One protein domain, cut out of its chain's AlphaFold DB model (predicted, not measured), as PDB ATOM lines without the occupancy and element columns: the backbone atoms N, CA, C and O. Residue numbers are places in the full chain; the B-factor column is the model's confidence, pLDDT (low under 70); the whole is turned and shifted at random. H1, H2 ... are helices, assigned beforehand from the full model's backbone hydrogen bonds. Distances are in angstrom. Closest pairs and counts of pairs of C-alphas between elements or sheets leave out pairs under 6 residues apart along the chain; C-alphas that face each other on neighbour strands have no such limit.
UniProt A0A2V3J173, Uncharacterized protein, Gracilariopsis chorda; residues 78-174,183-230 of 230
ATOM      1  N   VAL A  78      -4.950 -39.447  41.976       76.19
ATOM      2  CA  VAL A  78      -5.232 -38.013  41.782       76.19
ATOM      3  C   VAL A  78      -6.297 -37.778  40.704       76.19
ATOM      4  O   VAL A  78      -7.234 -37.013  40.924       76.19
ATOM      5  N   ALA A  79      -6.198 -38.470  39.565       80.75
ATOM      6  CA  ALA A  79      -7.162 -38.349  38.472       80.75
ATOM      7  C   ALA A  79      -8.531 -38.964  38.825       80.75
ATOM      8  O   ALA A  79      -9.567 -38.382  38.523       80.75
ATOM      9  N   CYS A  80      -8.565 -40.112  39.510       82.12
ATOM     10  CA  CYS A  80      -9.829 -40.705  39.956       82.12
ATOM     11  C   CYS A  80     -10.496 -39.859  41.062       82.12
ATOM     12  O   CYS A  80     -11.715 -39.701  41.045       82.12
ATOM     13  N   LYS A  81      -9.722 -39.236  41.968       81.75
ATOM     14  CA  LYS A  81     -10.241 -38.290  42.974       81.75
ATOM     15  C   LYS A  81     -10.825 -37.030  42.327       81.75
ATOM     16  O   LYS A  81     -11.895 -36.592  42.737       81.75
ATOM     17  N   SER A  82     -10.168 -36.458  41.313       84.56
ATOM     18  CA  SER A  82     -10.690 -35.270  40.625       84.56
ATOM     19  C   SER A  82     -11.977 -35.568  39.851       84.56
ATOM     20  O   SER A  82     -12.937 -34.807  39.957       84.56
ATOM     21  N   VAL A  83     -12.048 -36.707  39.152       88.06
ATOM     22  CA  VAL A  83     -13.283 -37.168  38.490       88.06
ATOM     23  C   VAL A  83     -14.398 -37.398  39.510       88.06
ATOM     24  O   VAL A  83     -15.526 -36.970  39.280       88.06
ATOM     25  N   TYR A  84     -14.090 -38.005  40.661       86.12
ATOM     26  CA  TYR A  84     -15.065 -38.212  41.735       86.12
ATOM     27  C   TYR A  84     -15.657 -36.890  42.241       86.12
ATOM     28  O   TYR A  84     -16.877 -36.754  42.327       86.12
ATOM     29  N   VAL A  85     -14.811 -35.887  42.500       87.94
ATOM     30  CA  VAL A  85     -15.254 -34.542  42.907       87.94
ATOM     31  C   VAL A  85     -16.145 -33.907  41.841       87.94
ATOM     32  O   VAL A  85     -17.211 -33.395  42.172       87.94
ATOM     33  N   LEU A  86     -15.752 -33.964  40.565       89.19
ATOM     34  CA  LEU A  86     -16.556 -33.408  39.472       89.19
ATOM     35  C   LEU A  86     -17.935 -34.075  39.380       89.19
ATOM     36  O   LEU A  86     -18.938 -33.382  39.214       89.19
ATOM     37  N   MET A  87     -18.008 -35.398  39.548       89.25
ATOM     38  CA  MET A  87     -19.284 -36.120  39.571       89.25
ATOM     39  C   MET A  87     -20.155 -35.729  40.770       89.25
ATOM     40  O   MET A  87     -21.366 -35.558  40.612       89.25
ATOM     41  N   LEU A  88     -19.565 -35.542  41.954       88.50
ATOM     42  CA  LEU A  88     -20.292 -35.075  43.139       88.50
ATOM     43  C   LEU A  88     -20.842 -33.658  42.954       88.50
ATOM     44  O   LEU A  88     -22.000 -33.411  43.285       88.50
ATOM     45  N   LEU A  89     -20.053 -32.743  42.383       90.75
ATOM     46  CA  LEU A  89     -20.494 -31.373  42.094       90.75
ATOM     47  C   LEU A  89     -21.603 -31.341  41.039       90.75
ATOM     48  O   LEU A  89     -22.586 -30.622  41.208       90.75
ATOM     49  N   PHE A  90     -21.489 -32.154  39.987       90.31
ATOM     50  CA  PHE A  90     -22.548 -32.299  38.988       90.31
ATOM     51  C   PHE A  90     -23.844 -32.836  39.613       90.31
ATOM     52  O   PHE A  90     -24.925 -32.306  39.360       90.31
ATOM     53  N   THR A  91     -23.733 -33.841  40.486       87.88
ATOM     54  CA  THR A  91     -24.878 -34.400  41.225       87.88
ATOM     55  C   THR A  91     -25.518 -33.342  42.125       87.88
ATOM     56  O   THR A  91     -26.737 -33.187  42.116       87.88
ATOM     57  N   ALA A  92     -24.712 -32.560  42.847       89.06
ATOM     58  CA  ALA A  92     -25.198 -31.468  43.685       89.06
ATOM     59  C   ALA A  92     -25.930 -30.391  42.861       89.06
ATOM     60  O   ALA A  92     -27.013 -29.955  43.245       89.06
ATOM     61  N   ALA A  93     -25.398 -30.008  41.696       87.94
ATOM     62  CA  ALA A  93     -26.063 -29.064  40.798       87.94
ATOM     63  C   ALA A  93     -27.410 -29.606  40.285       87.94
ATOM     64  O   ALA A  93     -28.412 -28.892  40.306       87.94
ATOM     65  N   ALA A  94     -27.462 -30.881  39.886       85.81
ATOM     66  CA  ALA A  94     -28.699 -31.529  39.453       85.81
ATOM     67  C   ALA A  94     -29.750 -31.585  40.578       85.81
ATOM     68  O   ALA A  94     -30.928 -31.302  40.345       85.81
ATOM     69  N   LEU A  95     -29.324 -31.885  41.810       87.62
ATOM     70  CA  LEU A  95     -30.192 -31.860  42.987       87.62
ATOM     71  C   LEU A  95     -30.724 -30.452  43.264       87.62
ATOM     72  O   LEU A  95     -31.922 -30.307  43.484       87.62
ATOM     73  N   ALA A  96     -29.893 -29.412  43.167       87.00
ATOM     74  CA  ALA A  96     -30.332 -28.028  43.356       87.00
ATOM     75  C   ALA A  96     -31.424 -27.616  42.350       87.00
ATOM     76  O   ALA A  96     -32.427 -27.012  42.733       87.00
ATOM     77  N   VAL A  97     -31.281 -28.004  41.076       82.44
ATOM     78  CA  VAL A  97     -32.313 -27.775  40.046       82.44
ATOM     79  C   VAL A  97     -33.603 -28.529  40.383       82.44
ATOM     80  O   VAL A  97     -34.695 -27.967  40.281       82.44
ATOM     81  N   SER A  98     -33.497 -29.783  40.832       81.69
ATOM     82  CA  SER A  98     -34.656 -30.583  41.244       81.69
ATOM     83  C   SER A  98     -35.381 -29.977  42.452       81.69
ATOM     84  O   SER A  98     -36.609 -29.881  42.441       81.69
ATOM     85  N   MET A  99     -34.637 -29.492  43.450       84.31
ATOM     86  CA  MET A  99     -35.182 -28.807  44.623       84.31
ATOM     87  C   MET A  99     -35.946 -27.537  44.231       84.31
ATOM     88  O   MET A  99     -37.066 -27.331  44.700       84.31
ATOM     89  N   ALA A 100     -35.394 -26.716  43.330       80.06
ATOM     90  CA  ALA A 100     -36.086 -25.536  42.811       80.06
ATOM     91  C   ALA A 100     -37.408 -25.912  42.117       80.06
ATOM     92  O   ALA A 100     -38.439 -25.283  42.359       80.06
ATOM     93  N   GLY A 101     -37.404 -26.984  41.317       77.31
ATOM     94  CA  GLY A 101     -38.614 -27.531  40.700       77.31
ATOM     95  C   GLY A 101     -39.666 -27.968  41.725       77.31
ATOM     96  O   GLY A 101     -40.833 -27.595  41.601       77.31
ATOM     97  N   ALA A 102     -39.259 -28.695  42.770       79.69
ATOM     98  CA  ALA A 102     -40.156 -29.138  43.838       79.69
ATOM     99  C   ALA A 102     -40.801 -27.952  44.575       79.69
ATOM    100  O   ALA A 102     -42.009 -27.958  44.816       79.69
ATOM    101  N   ILE A 103     -40.032 -26.897  44.867       82.31
ATOM    102  CA  ILE A 103     -40.537 -25.671  45.506       82.31
ATOM    103  C   ILE A 103     -41.589 -24.984  44.626       82.31
ATOM    104  O   ILE A 103     -42.649 -24.603  45.125       82.31
ATOM    105  N   ILE A 104     -41.340 -24.869  43.317       80.88
ATOM    106  CA  ILE A 104     -42.298 -24.283  42.365       80.88
ATOM    107  C   ILE A 104     -43.611 -25.075  42.356       80.88
ATOM    108  O   ILE A 104     -44.687 -24.474  42.335       80.88
ATOM    109  N   VAL A 105     -43.543 -26.409  42.395       76.25
ATOM    110  CA  VAL A 105     -44.734 -27.270  42.439       76.25
ATOM    111  C   VAL A 105     -45.488 -27.107  43.755       76.25
ATOM    112  O   VAL A 105     -46.702 -26.933  43.714       76.25
ATOM    113  N   ILE A 106     -44.805 -27.098  44.903       80.12
ATOM    114  CA  ILE A 106     -45.434 -26.905  46.224       80.12
ATOM    115  C   ILE A 106     -46.156 -25.554  46.284       80.12
ATOM    116  O   ILE A 106     -47.335 -25.480  46.646       80.12
ATOM    117  N   TYR A 107     -45.472 -24.486  45.864       82.88
ATOM    118  CA  TYR A 107     -46.051 -23.146  45.814       82.88
ATOM    119  C   TYR A 107     -47.229 -23.090  44.832       82.88
ATOM    120  O   TYR A 107     -48.309 -22.596  45.156       82.88
ATOM    121  N   GLY A 108     -47.067 -23.670  43.641       77.25
ATOM    122  CA  GLY A 108     -48.113 -23.746  42.627       77.25
ATOM    123  C   GLY A 108     -49.351 -24.513  43.098       77.25
ATOM    124  O   GLY A 108     -50.470 -24.040  42.910       77.25
ATOM    125  N   ALA A 109     -49.179 -25.665  43.738       76.81
ATOM    126  CA  ALA A 109     -50.271 -26.508  44.224       76.81
ATOM    127  C   ALA A 109     -51.116 -25.825  45.310       76.81
ATOM    128  O   ALA A 109     -52.322 -26.071  45.382       76.81
ATOM    129  N   SER A 110     -50.505 -24.924  46.083       82.12
ATOM    130  CA  SER A 110     -51.157 -24.164  47.158       82.12
ATOM    131  C   SER A 110     -52.067 -23.035  46.645       82.12
ATOM    132  O   SER A 110     -52.988 -22.609  47.341       82.12
ATOM    133  N   HIS A 111     -51.861 -22.550  45.413       83.69
ATOM    134  CA  HIS A 111     -52.588 -21.402  44.864       83.69
ATOM    135  C   HIS A 111     -53.579 -21.793  43.757       83.69
ATOM    136  O   HIS A 111     -53.190 -22.216  42.669       83.69
ATOM    137  N   LYS A 112     -54.876 -21.532  43.982       71.19
ATOM    138  CA  LYS A 112     -55.983 -21.862  43.054       71.19
ATOM    139  C   LYS A 112     -55.847 -21.253  41.642       71.19
ATOM    140  O   LYS A 112     -56.411 -21.796  40.698       71.19
ATOM    141  N   GLY A 113     -55.108 -20.149  41.495       75.44
ATOM    142  CA  GLY A 113     -54.866 -19.454  40.219       75.44
ATOM    143  C   GLY A 113     -53.502 -19.729  39.574       75.44
ATOM    144  O   GLY A 113     -53.163 -19.108  38.566       75.44
ATOM    145  N   SER A 114     -52.695 -20.623  40.147       80.62
ATOM    146  CA  SER A 114     -51.347 -20.888  39.650       80.62
ATOM    147  C   SER A 114     -51.352 -21.549  38.267       80.62
ATOM    148  O   SER A 114     -52.355 -22.088  37.787       80.62
ATOM    149  N   PHE A 115     -50.194 -21.537  37.602       74.44
ATOM    150  CA  PHE A 115     -49.977 -22.347  36.401       74.44
ATOM    151  C   PHE A 115     -50.284 -23.830  36.662       74.44
ATOM    152  O   PHE A 115     -51.005 -24.446  35.884       74.44
ATOM    153  N   PHE A 116     -49.844 -24.360  37.807       73.25
ATOM    154  CA  PHE A 116     -50.089 -25.743  38.210       73.25
ATOM    155  C   PHE A 116     -51.585 -26.069  38.320       73.25
ATOM    156  O   PHE A 116     -52.044 -27.035  37.718       73.25
ATOM    157  N   ALA A 117     -52.372 -25.240  39.012       75.69
ATOM    158  CA  ALA A 117     -53.811 -25.460  39.163       75.69
ATOM    159  C   ALA A 117     -54.549 -25.418  37.811       75.69
ATOM    160  O   ALA A 117     -55.469 -26.205  37.575       75.69
ATOM    161  N   ARG A 118     -54.124 -24.533  36.896       78.25
ATOM    162  CA  ARG A 118     -54.670 -24.454  35.532       78.25
ATOM    163  C   ARG A 118     -54.343 -25.694  34.707       78.25
ATOM    164  O   ARG A 118     -55.236 -26.216  34.042       78.25
ATOM    165  N   GLU A 119     -53.107 -26.179  34.763       76.88
ATOM    166  CA  GLU A 119     -52.712 -27.410  34.069       76.88
ATOM    167  C   GLU A 119     -53.403 -28.639  34.662       76.88
ATOM    168  O   GLU A 119     -53.903 -29.474  33.912       76.88
ATOM    169  N   LEU A 120     -53.558 -28.704  35.987       75.50
ATOM    170  CA  LEU A 120     -54.312 -29.766  36.653       75.50
ATOM    171  C   LEU A 120     -55.790 -29.766  36.224       75.50
ATOM    172  O   LEU A 120     -56.360 -30.825  35.968       75.50
ATOM    173  N   LYS A 121     -56.406 -28.585  36.066       81.06
ATOM    174  CA  LYS A 121     -57.789 -28.456  35.572       81.06
ATOM    175  C   LYS A 121     -57.927 -28.853  34.106       81.06
ATOM    176  O   LYS A 121     -58.860 -29.568  33.742       81.06
ATOM    177  N   LYS A 122     -57.014 -28.396  33.243       78.19
ATOM    178  CA  LYS A 122     -56.969 -28.817  31.832       78.19
ATOM    179  C   LYS A 122     -56.827 -30.328  31.731       78.19
ATOM    180  O   LYS A 122     -57.514 -30.951  30.925       78.19
ATOM    181  N   ALA A 123     -55.972 -30.889  32.578       72.75
ATOM    182  CA  ALA A 123     -55.733 -32.307  32.634       72.75
ATOM    183  C   ALA A 123     -57.018 -33.065  33.005       72.75
ATOM    184  O   ALA A 123     -57.497 -33.894  32.236       72.75
ATOM    185  N   TRP A 124     -57.644 -32.693  34.118       77.25
ATOM    186  CA  TRP A 124     -58.929 -33.244  34.547       77.25
ATOM    187  C   TRP A 124     -59.999 -33.210  33.443       77.25
ATOM    188  O   TRP A 124     -60.634 -34.219  33.136       77.25
ATOM    189  N   ASN A 125     -60.152 -32.062  32.779       78.00
ATOM    190  CA  ASN A 125     -61.127 -31.890  31.703       78.00
ATOM    191  C   ASN A 125     -60.818 -32.743  30.465       78.00
ATOM    192  O   ASN A 125     -61.744 -33.171  29.776       78.00
ATOM    193  N   SER A 126     -59.538 -32.977  30.159       76.25
ATOM    194  CA  SER A 126     -59.126 -33.862  29.065       76.25
ATOM    195  C   SER A 126     -59.629 -35.286  29.292       76.25
ATOM    196  O   SER A 126     -60.155 -35.899  28.366       76.25
ATOM    197  N   GLU A 127     -59.549 -35.798  30.517       72.75
ATOM    198  CA  GLU A 127     -60.007 -37.162  30.818       72.75
ATOM    199  C   GLU A 127     -61.500 -37.319  30.813       72.75
ATOM    200  O   GLU A 127     -62.001 -38.316  30.300       72.75
ATOM    201  N   ILE A 128     -62.215 -36.323  31.334       74.38
ATOM    202  CA  ILE A 128     -63.671 -36.311  31.240       74.38
ATOM    203  C   ILE A 128     -64.083 -36.389  29.768       74.38
ATOM    204  O   ILE A 128     -64.937 -37.199  29.412       74.38
ATOM    205  N   ARG A 129     -63.447 -35.602  28.884       74.56
ATOM    206  CA  ARG A 129     -63.730 -35.649  27.435       74.56
ATOM    207  C   ARG A 129     -63.404 -37.005  26.813       74.56
ATOM    208  O   ARG A 129     -64.093 -37.419  25.887       74.56
ATOM    209  N   ARG A 130     -62.371 -37.683  27.311       70.69
ATOM    210  CA  ARG A 130     -61.955 -39.016  26.855       70.69
ATOM    211  C   ARG A 130     -62.752 -40.158  27.482       70.69
ATOM    212  O   ARG A 130     -62.595 -41.288  27.039       70.69
ATOM    213  N   GLN A 131     -63.607 -39.873  28.464       68.56
ATOM    214  CA  GLN A 131     -64.410 -40.861  29.192       68.56
ATOM    215  C   GLN A 131     -63.557 -41.961  29.848       68.56
ATOM    216  O   GLN A 131     -63.958 -43.126  29.882       68.56
ATOM    217  N   THR A 132     -62.374 -41.605  30.361       66.94
ATOM    218  CA  THR A 132     -61.522 -42.562  31.076       66.94
ATOM    219  C   THR A 132     -62.064 -42.835  32.479       66.94
ATOM    220  O   THR A 132     -62.859 -42.074  33.032       66.94
ATOM    221  N   THR A 133     -61.623 -43.935  33.087       68.00
ATOM    222  CA  THR A 133     -61.994 -44.301  34.463       68.00
ATOM    223  C   THR A 133     -61.188 -43.543  35.521       68.00
ATOM    224  O   THR A 133     -61.493 -43.648  36.710       68.00
ATOM    225  N   LEU A 134     -60.183 -42.749  35.127       67.88
ATOM    226  CA  LEU A 134     -59.273 -42.092  36.067       67.88
ATOM    227  C   LEU A 134     -59.975 -41.089  36.992       67.88
ATOM    228  O   LEU A 134     -59.729 -41.150  38.195       67.88
ATOM    229  N   PRO A 135     -60.882 -40.211  36.514       71.12
ATOM    230  CA  PRO A 135     -61.635 -39.350  37.417       71.12
ATOM    231  C   PRO A 135     -62.421 -40.156  38.461       71.12
ATOM    232  O   PRO A 135     -62.471 -39.738  39.614       71.12
ATOM    233  N   CYS A 136     -62.962 -41.333  38.106       69.81
ATOM    234  CA  CYS A 136     -63.616 -42.224  39.075       69.81
ATOM    235  C   CYS A 136     -62.622 -42.729  40.127       69.81
ATOM    236  O   CYS A 136     -62.916 -42.696  41.318       69.81
ATOM    237  N   GLN A 137     -61.454 -43.209  39.689       70.38
ATOM    238  CA  GLN A 137     -60.432 -43.755  40.582       70.38
ATOM    239  C   GLN A 137     -59.904 -42.689  41.543       70.38
ATOM    240  O   GLN A 137     -59.787 -42.960  42.732       70.38
ATOM    241  N   ILE A 138     -59.655 -41.470  41.055       73.88
ATOM    242  CA  ILE A 138     -59.221 -40.340  41.884       73.88
ATOM    243  C   ILE A 138     -60.299 -39.991  42.915       73.88
ATOM    244  O   ILE A 138     -59.988 -39.879  44.099       73.88
ATOM    245  N   GLN A 139     -61.560 -39.854  42.487       75.38
ATOM    246  CA  GLN A 139     -62.686 -39.567  43.384       75.38
ATOM    247  C   GLN A 139     -62.830 -40.630  44.479       75.38
ATOM    248  O   GLN A 139     -62.999 -40.296  45.649       75.38
ATOM    249  N   PHE A 140     -62.692 -41.903  44.105       70.50
ATOM    250  CA  PHE A 140     -62.770 -43.040  45.013       70.50
ATOM    251  C   PHE A 140     -61.598 -43.096  46.001       70.50
ATOM    252  O   PHE A 140     -61.810 -43.208  47.204       70.50
ATOM    253  N   GLN A 141     -60.360 -42.999  45.512       71.38
ATOM    254  CA  GLN A 141     -59.157 -43.131  46.338       71.38
ATOM    255  C   GLN A 141     -58.959 -41.948  47.286       71.38
ATOM    256  O   GLN A 141     -58.479 -42.132  48.401       71.38
ATOM    257  N   LEU A 142     -59.309 -40.735  46.850       72.56
ATOM    258  CA  LEU A 142     -59.116 -39.513  47.636       72.56
ATOM    259  C   LEU A 142     -60.370 -39.078  48.409       72.56
ATOM    260  O   LEU A 142     -60.302 -38.088  49.141       72.56
ATOM    261  N   GLY A 143     -61.498 -39.781  48.246       73.44
ATOM    262  CA  GLY A 143     -62.771 -39.438  48.886       73.44
ATOM    263  C   GLY A 143     -63.233 -38.021  48.537       73.44
ATOM    264  O   GLY A 143     -63.545 -37.227  49.424       73.44
ATOM    265  N   CYS A 144     -63.187 -37.668  47.254       76.56
ATOM    266  CA  CYS A 144     -63.475 -36.322  46.757       76.56
ATOM    267  C   CYS A 144     -64.461 -36.359  45.588       76.56
ATOM    268  O   CYS A 144     -64.649 -37.394  44.951       76.56
ATOM    269  N   HIS A 145     -65.074 -35.215  45.277       78.25
ATOM    270  CA  HIS A 145     -66.059 -35.114  44.199       78.25
ATOM    271  C   HIS A 145     -65.823 -33.872  43.348       78.25
ATOM    272  O   HIS A 145     -65.529 -32.799  43.864       78.25
ATOM    273  N   GLY A 146     -65.961 -34.026  42.031       78.00
ATOM    274  CA  GLY A 146     -65.747 -32.942  41.069       78.00
ATOM    275  C   GLY A 146     -64.306 -32.438  41.067       78.00
ATOM    276  O   GLY A 146     -63.448 -32.965  41.775       78.00
ATOM    277  N   PHE A 147     -64.013 -31.433  40.244       80.25
ATOM    278  CA  PHE A 147     -62.699 -30.795  40.286       80.25
ATOM    279  C   PHE A 147     -62.641 -29.774  41.424       80.25
ATOM    280  O   PHE A 147     -61.814 -29.890  42.332       80.25
ATOM    281  N   GLU A 148     -63.547 -28.799  41.401       83.50
ATOM    282  CA  GLU A 148     -63.800 -27.873  42.499       83.50
ATOM    283  C   GLU A 148     -64.899 -28.383  43.428       83.50
ATOM    284  O   GLU A 148     -65.710 -29.247  43.097       83.50
ATOM    285  N   GLU A 149     -64.935 -27.795  44.616       77.19
ATOM    286  CA  GLU A 149     -66.052 -27.945  45.534       77.19
ATOM    287  C   GLU A 149     -67.333 -27.405  44.880       77.19
ATOM    288  O   GLU A 149     -67.357 -26.278  44.388       77.19
ATOM    289  N   GLY A 150     -68.385 -28.223  44.846       69.69
ATOM    290  CA  GLY A 150     -69.657 -27.864  44.212       69.69
ATOM    291  C   GLY A 150     -69.709 -28.022  42.685       69.69
ATOM    292  O   GLY A 150     -70.763 -27.770  42.109       69.69
ATOM    293  N   ASP A 151     -68.638 -28.489  42.025       70.56
ATOM    294  CA  ASP A 151     -68.646 -28.736  40.566       70.56
ATOM    295  C   ASP A 151     -69.554 -29.907  40.156       70.56
ATOM    296  O   ASP A 151     -69.925 -30.043  38.988       70.56
ATOM    297  N   CYS A 152     -69.902 -30.790  41.090       64.94
ATOM    298  CA  CYS A 152     -70.778 -31.910  40.792       64.94
ATOM    299  C   CYS A 152     -72.248 -31.503  40.833       64.94
ATOM    300  O   CYS A 152     -72.761 -31.044  41.852       64.94
ATOM    301  N   GLN A 153     -72.962 -31.783  39.746       57.59
ATOM    302  CA  GLN A 153     -74.419 -31.772  39.768       57.59
ATOM    303  C   GLN A 153     -74.915 -32.981  40.579       57.59
ATOM    304  O   GLN A 153     -74.417 -34.097  40.393       57.59
ATOM    305  N   LYS A 154     -75.910 -32.781  41.458       52.00
ATOM    306  CA  LYS A 154     -76.686 -33.878  42.069       52.00
ATOM    307  C   LYS A 154     -77.451 -34.604  40.955       52.00
ATOM    308  O   LYS A 154     -78.591 -34.272  40.657       52.00
ATOM    309  N   GLY A 155     -76.796 -35.537  40.277       44.84
ATOM    310  CA  GLY A 155     -77.407 -36.381  39.255       44.84
ATOM    311  C   GLY A 155     -77.967 -37.657  39.872       44.84
ATOM    312  O   GLY A 155     -77.335 -38.247  40.747       44.84
ATOM    313  N   SER A 156     -79.127 -38.116  39.396       40.44
ATOM    314  CA  SER A 156     -79.554 -39.491  39.651       40.44
ATOM    315  C   SER A 156     -78.553 -40.436  38.986       40.44
ATOM    316  O   SER A 156     -78.183 -40.268  37.819       40.44
ATOM    317  N   VAL A 157     -78.062 -41.407  39.752       44.38
ATOM    318  CA  VAL A 157     -77.082 -42.397  39.298       44.38
ATOM    319  C   VAL A 157     -77.758 -43.331  38.297       44.38
ATOM    320  O   VAL A 157     -78.173 -44.436  38.620       44.38
ATOM    321  N   THR A 158     -77.875 -42.902  37.044       39.16
ATOM    322  CA  THR A 158     -78.147 -43.811  35.929       39.16
ATOM    323  C   THR A 158     -76.820 -44.402  35.461       39.16
ATOM    324  O   THR A 158     -76.217 -43.959  34.489       39.16
ATOM    325  N   GLN A 159     -76.331 -45.354  36.267       40.22
ATOM    326  CA  GLN A 159     -75.570 -46.572  35.928       40.22
ATOM    327  C   GLN A 159     -74.433 -46.551  34.888       40.22
ATOM    328  O   GLN A 159     -73.940 -47.609  34.512       40.22
ATOM    329  N   ASN A 160     -73.924 -45.400  34.466       44.22
ATOM    330  CA  ASN A 160     -72.810 -45.344  33.531       44.22
ATOM    331  C   ASN A 160     -71.567 -44.779  34.222       44.22
ATOM    332  O   ASN A 160     -71.384 -43.564  34.292       44.22
ATOM    333  N   PHE A 161     -70.659 -45.674  34.635       46.56
ATOM    334  CA  PHE A 161     -69.281 -45.389  35.082       46.56
ATOM    335  C   PHE A 161     -68.473 -44.490  34.113       46.56
ATOM    336  O   PHE A 161     -67.382 -44.042  34.442       46.56
ATOM    337  N   ARG A 162     -69.015 -44.171  32.929       47.94
ATOM    338  CA  ARG A 162     -68.477 -43.206  31.956       47.94
ATOM    339  C   ARG A 162     -68.676 -41.723  32.324       47.94
ATOM    340  O   ARG A 162     -68.193 -40.871  31.587       47.94
ATOM    341  N   ARG A 163     -69.401 -41.385  33.404       55.19
ATOM    342  CA  ARG A 163     -69.706 -39.986  33.802       55.19
ATOM    343  C   ARG A 163     -69.033 -39.512  35.099       55.19
ATOM    344  O   ARG A 163     -69.425 -38.478  35.648       55.19
ATOM    345  N   CYS A 164     -68.037 -40.231  35.612       59.16
ATOM    346  CA  CYS A 164     -67.271 -39.735  36.756       59.16
ATOM    347  C   CYS A 164     -66.525 -38.445  36.393       59.16
ATOM    348  O   CYS A 164     -66.143 -38.229  35.245       59.16
ATOM    349  N   GLY A 165     -66.320 -37.577  37.379       57.31
ATOM    350  CA  GLY A 165     -65.702 -36.265  37.176       57.31
ATOM    351  C   GLY A 165     -66.691 -35.109  36.986       57.31
ATOM    352  O   GLY A 165     -66.338 -33.977  37.306       57.31
ATOM    353  N   THR A 166     -67.932 -35.388  36.563       58.09
ATOM    354  CA  THR A 166     -69.050 -34.416  36.519       58.09
ATOM    355  C   THR A 166     -70.215 -34.781  37.445       58.09
ATOM    356  O   THR A 166     -71.056 -33.935  37.741       58.09
ATOM    357  N   THR A 167     -70.250 -36.021  37.944       59.25
ATOM    358  CA  THR A 167     -71.268 -36.538  38.875       59.25
ATOM    359  C   THR A 167     -70.634 -36.939  40.210       59.25
ATOM    360  O   THR A 167     -69.487 -37.392  40.239       59.25
ATOM    361  N   CYS A 168     -71.355 -36.751  41.325       61.53
ATOM    362  CA  CYS A 168     -70.935 -37.300  42.617       61.53
ATOM    363  C   CYS A 168     -71.077 -38.828  42.585       61.53
ATOM    364  O   CYS A 168     -72.146 -39.326  42.230       61.53
ATOM    365  N   LEU A 169     -70.037 -39.576  42.978       55.94
ATOM    366  CA  LEU A 169     -70.188 -41.000  43.281       55.94
ATOM    367  C   LEU A 169     -71.246 -41.171  44.393       55.94
ATOM    368  O   LEU A 169     -71.209 -40.406  45.359       55.94
ATOM    369  N   PRO A 170     -72.174 -42.142  44.287       51.03
ATOM    370  CA  PRO A 170     -73.103 -42.444  45.372       51.03
ATOM    371  C   PRO A 170     -72.357 -42.937  46.620       51.03
ATOM    372  O   PRO A 170     -71.358 -43.645  46.509       51.03
ATOM    373  N   GLU A 171     -72.903 -42.605  47.792       51.03
ATOM    374  CA  GLU A 171     -72.459 -42.910  49.171       51.03
ATOM    375  C   GLU A 171     -72.259 -44.409  49.518       51.03
ATOM    376  O   GLU A 171     -72.194 -44.783  50.687       51.03
ATOM    377  N   HIS A 172     -72.165 -45.319  48.551       43.41
ATOM    378  CA  HIS A 172     -72.103 -46.760  48.804       43.41
ATOM    379  C   HIS A 172     -70.681 -47.273  49.072       43.41
ATOM    380  O   HIS A 172     -70.192 -48.152  48.369       43.41
ATOM    381  N   LEU A 173     -70.042 -46.762  50.127       44.12
ATOM    382  CA  LEU A 173     -68.945 -47.424  50.845       44.12
ATOM    383  C   LEU A 173     -69.069 -47.146  52.360       44.12
ATOM    384  O   LEU A 173     -69.615 -46.117  52.748       44.12
ATOM    385  N   PRO A 174     -68.681 -48.099  53.228       40.03
ATOM    386  CA  PRO A 174     -69.445 -48.421  54.428       40.03
ATOM    387  C   PRO A 174     -69.269 -47.433  55.593       40.03
ATOM    388  O   PRO A 174     -68.161 -47.076  55.970       40.03
ATOM    389  N   ARG A 183     -71.429 -29.734  51.344       54.84
ATOM    390  CA  ARG A 183     -70.089 -29.449  50.784       54.84
ATOM    391  C   ARG A 183     -69.197 -30.686  50.700       54.84
ATOM    392  O   ARG A 183     -68.416 -30.977  51.600       54.84
ATOM    393  N   TYR A 184     -69.287 -31.407  49.585       61.97
ATOM    394  CA  TYR A 184     -68.277 -32.407  49.241       61.97
ATOM    395  C   TYR A 184     -66.975 -31.710  48.807       61.97
ATOM    396  O   TYR A 184     -67.031 -30.845  47.928       61.97
ATOM    397  N   PRO A 185     -65.804 -32.073  49.366       72.38
ATOM    398  CA  PRO A 185     -64.546 -31.429  49.008       72.38
ATOM    399  C   PRO A 185     -64.171 -31.720  47.548       72.38
ATOM    400  O   PRO A 185     -64.199 -32.868  47.093       72.38
ATOM    401  N   GLY A 186     -63.772 -30.668  46.828       80.44
ATOM    402  CA  GLY A 186     -63.294 -30.767  45.448       80.44
ATOM    403  C   GLY A 186     -62.004 -31.580  45.333       80.44
ATOM    404  O   GLY A 186     -61.079 -31.402  46.137       80.44
ATOM    405  N   CYS A 187     -61.887 -32.427  44.306       81.56
ATOM    406  CA  CYS A 187     -60.689 -33.249  44.114       81.56
ATOM    407  C   CYS A 187     -59.416 -32.438  43.877       81.56
ATOM    408  O   CYS A 187     -58.332 -32.938  44.171       81.56
ATOM    409  N   ARG A 188     -59.502 -31.185  43.409       84.94
ATOM    410  CA  ARG A 188     -58.326 -30.318  43.254       84.94
ATOM    411  C   ARG A 188     -57.571 -30.160  44.569       84.94
ATOM    412  O   ARG A 188     -56.357 -30.300  44.566       84.94
ATOM    413  N   ALA A 189     -58.269 -29.865  45.669       83.56
ATOM    414  CA  ALA A 189     -57.619 -29.627  46.958       83.56
ATOM    415  C   ALA A 189     -56.897 -30.890  47.445       83.56
ATOM    416  O   ALA A 189     -55.706 -30.843  47.721       83.56
ATOM    417  N   LYS A 190     -57.583 -32.039  47.413       82.50
ATOM    418  CA  LYS A 190     -56.998 -33.330  47.799       82.50
ATOM    419  C   LYS A 190     -55.816 -33.733  46.919       82.50
ATOM    420  O   LYS A 190     -54.798 -34.173  47.437       82.50
ATOM    421  N   MET A 191     -55.923 -33.560  45.600       81.06
ATOM    422  CA  MET A 191     -54.804 -33.814  44.689       81.06
ATOM    423  C   MET A 191     -53.628 -32.880  44.990       81.06
ATOM    424  O   MET A 191     -52.501 -33.353  45.096       81.06
ATOM    425  N   SER A 192     -53.873 -31.577  45.167       81.94
ATOM    426  CA  SER A 192     -52.839 -30.607  45.551       81.94
ATOM    427  C   SER A 192     -52.151 -30.988  46.861       81.94
ATOM    428  O   SER A 192     -50.925 -30.955  46.905       81.94
ATOM    429  N   ASP A 193     -52.897 -31.400  47.890       81.44
ATOM    430  CA  ASP A 193     -52.335 -31.828  49.178       81.44
ATOM    431  C   ASP A 193     -51.394 -33.023  49.004       81.44
ATOM    432  O   ASP A 193     -50.278 -33.020  49.525       81.44
ATOM    433  N   VAL A 194     -51.806 -34.014  48.207       77.12
ATOM    434  CA  VAL A 194     -50.966 -35.166  47.854       77.12
ATOM    435  C   VAL A 194     -49.696 -34.687  47.145       77.12
ATOM    436  O   VAL A 194     -48.595 -35.051  47.555       77.12
ATOM    437  N   PHE A 195     -49.802 -33.819  46.135       75.62
ATOM    438  CA  PHE A 195     -48.624 -33.283  45.442       75.62
ATOM    439  C   PHE A 195     -47.686 -32.511  46.373       75.62
ATOM    440  O   PHE A 195     -46.469 -32.668  46.255       75.62
ATOM    441  N   ILE A 196     -48.217 -31.713  47.301       80.81
ATOM    442  CA  ILE A 196     -47.427 -30.971  48.288       80.81
ATOM    443  C   ILE A 196     -46.679 -31.942  49.202       80.81
ATOM    444  O   ILE A 196     -45.467 -31.810  49.355       80.81
ATOM    445  N   GLN A 197     -47.365 -32.941  49.763       79.62
ATOM    446  CA  GLN A 197     -46.752 -33.928  50.658       79.62
ATOM    447  C   GLN A 197     -45.636 -34.713  49.966       79.62
ATOM    448  O   GLN A 197     -44.525 -34.803  50.489       79.62
ATOM    449  N   TRP A 198     -45.891 -35.228  48.761       73.94
ATOM    450  CA  TRP A 198     -44.885 -35.971  47.999       73.94
ATOM    451  C   TRP A 198     -43.672 -35.106  47.643       73.94
ATOM    452  O   TRP A 198     -42.535 -35.537  47.835       73.94
ATOM    453  N   ASN A 199     -43.885 -33.872  47.173       78.25
ATOM    454  CA  ASN A 199     -42.773 -32.975  46.847       78.25
ATOM    455  C   ASN A 199     -42.019 -32.501  48.095       78.25
ATOM    456  O   ASN A 199     -40.812 -32.297  48.009       78.25
ATOM    457  N   ALA A 200     -42.673 -32.375  49.252       79.44
ATOM    458  CA  ALA A 200     -42.001 -32.055  50.510       79.44
ATOM    459  C   ALA A 200     -41.053 -33.183  50.951       79.44
ATOM    460  O   ALA A 200     -39.916 -32.911  51.339       79.44
ATOM    461  N   ILE A 201     -41.478 -34.445  50.823       78.12
ATOM    462  CA  ILE A 201     -40.624 -35.615  51.098       78.12
ATOM    463  C   ILE A 201     -39.427 -35.643  50.137       78.12
ATOM    464  O   ILE A 201     -38.288 -35.809  50.575       78.12
ATOM    465  N   LEU A 202     -39.666 -35.435  48.837       76.75
ATOM    466  CA  LEU A 202     -38.597 -35.379  47.833       76.75
ATOM    467  C   LEU A 202     -37.617 -34.233  48.100       76.75
ATOM    468  O   LEU A 202     -36.409 -34.436  48.012       76.75
ATOM    469  N   LEU A 203     -38.120 -33.052  48.467       83.62
ATOM    470  CA  LEU A 203     -37.301 -31.889  48.799       83.62
ATOM    471  C   LEU A 203     -36.409 -32.165  50.015       83.62
ATOM    472  O   LEU A 203     -35.218 -31.856  49.978       83.62
ATOM    473  N   ALA A 204     -36.950 -32.791  51.064       85.12
ATOM    474  CA  ALA A 204     -36.174 -33.188  52.236       85.12
ATOM    475  C   ALA A 204     -35.064 -34.188  51.865       85.12
ATOM    476  O   ALA A 204     -33.900 -33.970  52.204       85.12
ATOM    477  N   GLY A 205     -35.399 -35.233  51.100       83.69
ATOM    478  CA  GLY A 205     -34.424 -36.221  50.627       83.69
ATOM    479  C   GLY A 205     -33.330 -35.610  49.744       83.69
ATOM    480  O   GLY A 205     -32.144 -35.868  49.957       83.69
ATOM    481  N   ALA A 206     -33.707 -34.745  48.800       85.19
ATOM    482  CA  ALA A 206     -32.775 -34.041  47.925       85.19
ATOM    483  C   ALA A 206     -31.850 -33.094  48.704       85.19
ATOM    484  O   ALA A 206     -30.661 -33.031  48.403       85.19
ATOM    485  N   THR A 207     -32.361 -32.421  49.740       88.69
ATOM    486  CA  THR A 207     -31.562 -31.545  50.614       88.69
ATOM    487  C   THR A 207     -30.483 -32.337  51.348       88.69
ATOM    488  O   THR A 207     -29.318 -31.940  51.352       88.69
ATOM    489  N   VAL A 208     -30.840 -33.486  51.931       90.56
ATOM    490  CA  VAL A 208     -29.874 -34.358  52.619       90.56
ATOM    491  C   VAL A 208     -28.811 -34.860  51.641       90.56
ATOM    492  O   VAL A 208     -27.618 -34.748  51.923       90.56
ATOM    493  N   ALA A 209     -29.222 -35.357  50.471       86.44
ATOM    494  CA  ALA A 209     -28.295 -35.830  49.446       86.44
ATOM    495  C   ALA A 209     -27.351 -34.718  48.959       86.44
ATOM    496  O   ALA A 209     -26.149 -34.946  48.838       86.44
ATOM    497  N   PHE A 210     -27.868 -33.503  48.756       90.94
ATOM    498  CA  PHE A 210     -27.091 -32.338  48.340       90.94
ATOM    499  C   PHE A 210     -25.992 -31.995  49.352       90.94
ATOM    500  O   PHE A 210     -24.825 -31.857  48.979       90.94
ATOM    501  N   VAL A 211     -26.343 -31.918  50.641       91.44
ATOM    502  CA  VAL A 211     -25.377 -31.639  51.713       91.44
ATOM    503  C   VAL A 211     -24.315 -32.735  51.780       91.44
ATOM    504  O   VAL A 211     -23.124 -32.427  51.824       91.44
ATOM    505  N   LEU A 212     -24.712 -34.010  51.719       88.44
ATOM    506  CA  LEU A 212     -23.770 -35.133  51.729       88.44
ATOM    507  C   LEU A 212     -22.813 -35.101  50.528       88.44
ATOM    508  O   LEU A 212     -21.619 -35.343  50.703       88.44
ATOM    509  N   SER A 213     -23.299 -34.755  49.331       87.69
ATOM    510  CA  SER A 213     -22.454 -34.598  48.140       87.69
ATOM    511  C   SER A 213     -21.410 -33.494  48.313       87.69
ATOM    512  O   SER A 213     -20.247 -33.705  47.966       87.69
ATOM    513  N   LEU A 214     -21.785 -32.343  48.881       90.00
ATOM    514  CA  LEU A 214     -20.848 -31.243  49.137       90.00
ATOM    515  C   LEU A 214     -19.812 -31.598  50.205       90.00
ATOM    516  O   LEU A 214     -18.626 -31.327  50.022       90.00
ATOM    517  N   VAL A 215     -20.241 -32.242  51.292       90.50
ATOM    518  CA  VAL A 215     -19.342 -32.701  52.359       90.50
ATOM    519  C   VAL A 215     -18.333 -33.714  51.807       90.50
ATOM    520  O   VAL A 215     -17.130 -33.571  52.030       90.50
ATOM    521  N   ALA A 216     -18.786 -34.692  51.018       86.06
ATOM    522  CA  ALA A 216     -17.909 -35.671  50.376       86.06
ATOM    523  C   ALA A 216     -16.930 -35.021  49.381       86.06
ATOM    524  O   ALA A 216     -15.750 -35.384  49.346       86.06
ATOM    525  N   ALA A 217     -17.387 -34.033  48.606       86.94
ATOM    526  CA  ALA A 217     -16.535 -33.289  47.684       86.94
ATOM    527  C   ALA A 217     -15.460 -32.496  48.442       86.94
ATOM    528  O   ALA A 217     -14.287 -32.570  48.083       86.94
ATOM    529  N   PHE A 218     -15.830 -31.814  49.528       88.69
ATOM    530  CA  PHE A 218     -14.903 -31.056  50.370       88.69
ATOM    531  C   PHE A 218     -13.801 -31.948  50.963       88.69
ATOM    532  O   PHE A 218     -12.611 -31.664  50.791       88.69
ATOM    533  N   PHE A 219     -14.168 -33.072  51.587       84.75
ATOM    534  CA  PHE A 219     -13.186 -34.021  52.124       84.75
ATOM    535  C   PHE A 219     -12.287 -34.607  51.031       84.75
ATOM    536  O   PHE A 219     -11.077 -34.729  51.220       84.75
ATOM    537  N   THR A 220     -12.839 -34.907  49.855       83.75
ATOM    538  CA  THR A 220     -12.025 -35.417  48.745       83.75
ATOM    539  C   THR A 220     -11.051 -34.351  48.233       83.75
ATOM    540  O   THR A 220      -9.876 -34.658  48.041       83.75
ATOM    541  N   CYS A 221     -11.483 -33.094  48.083       83.38
ATOM    542  CA  CYS A 221     -10.622 -31.980  47.671       83.38
ATOM    543  C   CYS A 221      -9.462 -31.748  48.643       83.38
ATOM    544  O   CYS A 221      -8.315 -31.665  48.207       83.38
ATOM    545  N   THR A 222      -9.735 -31.701  49.951       80.62
ATOM    546  CA  THR A 222      -8.673 -31.528  50.961       80.62
ATOM    547  C   THR A 222      -7.641 -32.654  50.883       80.62
ATOM    548  O   THR A 222      -6.443 -32.387  50.922       80.62
ATOM    549  N   SER A 223      -8.076 -33.897  50.645       75.19
ATOM    550  CA  SER A 223      -7.171 -35.043  50.479       75.19
ATOM    551  C   SER A 223      -6.265 -34.975  49.241       75.19
ATOM    552  O   SER A 223      -5.251 -35.667  49.203       75.19
ATOM    553  N   VAL A 224      -6.627 -34.185  48.220       70.06
ATOM    554  CA  VAL A 224      -5.809 -33.974  47.013       70.06
ATOM    555  C   VAL A 224      -4.765 -32.882  47.247       70.06
ATOM    556  O   VAL A 224      -3.636 -33.029  46.784       70.06
ATOM    557  N   SER A 225      -5.107 -31.814  47.975       60.19
ATOM    558  CA  SER A 225      -4.170 -30.721  48.274       60.19
ATOM    559  C   SER A 225      -2.967 -31.205  49.089       60.19
ATOM    560  O   SER A 225      -1.835 -30.955  48.694       60.19
ATOM    561  N   PHE A 226      -3.189 -32.006  50.139       57.34
ATOM    562  CA  PHE A 226      -2.102 -32.539  50.978       57.34
ATOM    563  C   PHE A 226      -1.171 -33.541  50.269       57.34
ATOM    564  O   PHE A 226      -0.099 -33.846  50.784       57.34
ATOM    565  N   GLU A 227      -1.578 -34.096  49.125       56.72
ATOM    566  CA  GLU A 227      -0.768 -35.044  48.346       56.72
ATOM    567  C   GLU A 227       0.149 -34.329  47.342       56.72
ATOM    568  O   GLU A 227       1.103 -34.932  46.870       56.72
ATOM    569  N   LYS A 228      -0.107 -33.046  47.037       52.91
ATOM    570  CA  LYS A 228       0.789 -32.211  46.219       52.91
ATOM    571  C   LYS A 228       1.923 -31.564  47.020       52.91
ATOM    572  O   LYS A 228       2.913 -31.170  46.414       52.91
ATOM    573  N   ASP A 229       1.773 -31.465  48.340       49.91
ATOM    574  CA  ASP A 229       2.759 -30.861  49.249       49.91
ATOM    575  C   ASP A 229       3.764 -31.887  49.828       49.91
ATOM    576  O   ASP A 229       4.568 -31.546  50.696       49.91
ATOM    577  N   LYS A 230       3.711 -33.148  49.373       46.62
ATOM    578  CA  LYS A 230       4.647 -34.235  49.711       46.62
ATOM    579  C   LYS A 230       5.443 -34.658  48.486       46.62
ATOM    580  O   LYS A 230       6.625 -35.012  48.678       46.62
TER     581      LYS A 230
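What this domain is: This is residues 78 to 174 and 183 to 230 of the 230 residues of an uncharacterized protein of Gracilariopsis chorda (UniProt A0A2V3J173). Two long helices, H1 and H4, run side by side in opposite ways as a stalk, with a small head at one end made of the shorter helices H2 and H3 and the unnamed stretch of residues 143 to 174. The printed part has 145 residues with four named helices, H1, H2, H3 and H4 in chain order, and no named strand; the class is all helix. The whole is extended, a rod spanning 85 by 30 by 26 A, with a radius of gyration of the C-alphas of 23.8 A.

Where its parts are: H1, residues 78 to 110, begins with C-alpha 78 at (-5.232, -38.013, 41.782) and is 48.3 A long. H2, residues 115 to 130, measures 22.6 A and H3, residues 134 to 142, 11.9 A. H4, residues 187 to 228, runs 61.5 A from C-alpha 187 at (-60.689, -33.249, 44.114) to C-alpha 228 at (0.789, -32.211, 46.219).

How they stand to each other: H1 and H4 touch at a shallow tilt of 20 degrees, opposite ways; their closest C-alphas, of Ile 106 and Ile 196, are 5.0 A apart. H1 touches H2 with residues 105 to 109 alone, about perpendicular at 74 degrees, the closest C-alphas being those of Gly 108 and Phe 116, 5.2 A. H3 touches H4 about perpendicular at 81 degrees, with C-alphas of Leu 142 and Lys 190 closest at 6.5 A. H2 and H3 touch at a steep tilt of 58 degrees, closest at the C-alphas of Glu 127 and Pro 135, 7.1 A. H2 and H4 only just touch, with 3 pairs of C-alphas within 8 A, the closest those of Leu 120 and Arg 188, 7.7 A. H1 and H3 are apart. Every O i to N i+4 pair is within hydrogen-bond range in H1, H2 and H3; in H4 it is 36 of 38.

The domain as a whole: The two C-alphas farthest apart, of Ser 156 and Lys 230, are 85.0 A apart. Residues 175 to 182 are not printed, and C-alphas 174 and 183 are 19.3 A apart across the cut. The links H1 to H2 and H2 to H3 are tight. The mean pLDDT of the printed part is 74.0, and 37 residues are under 70, among them 152 to 174 and 225 to 230.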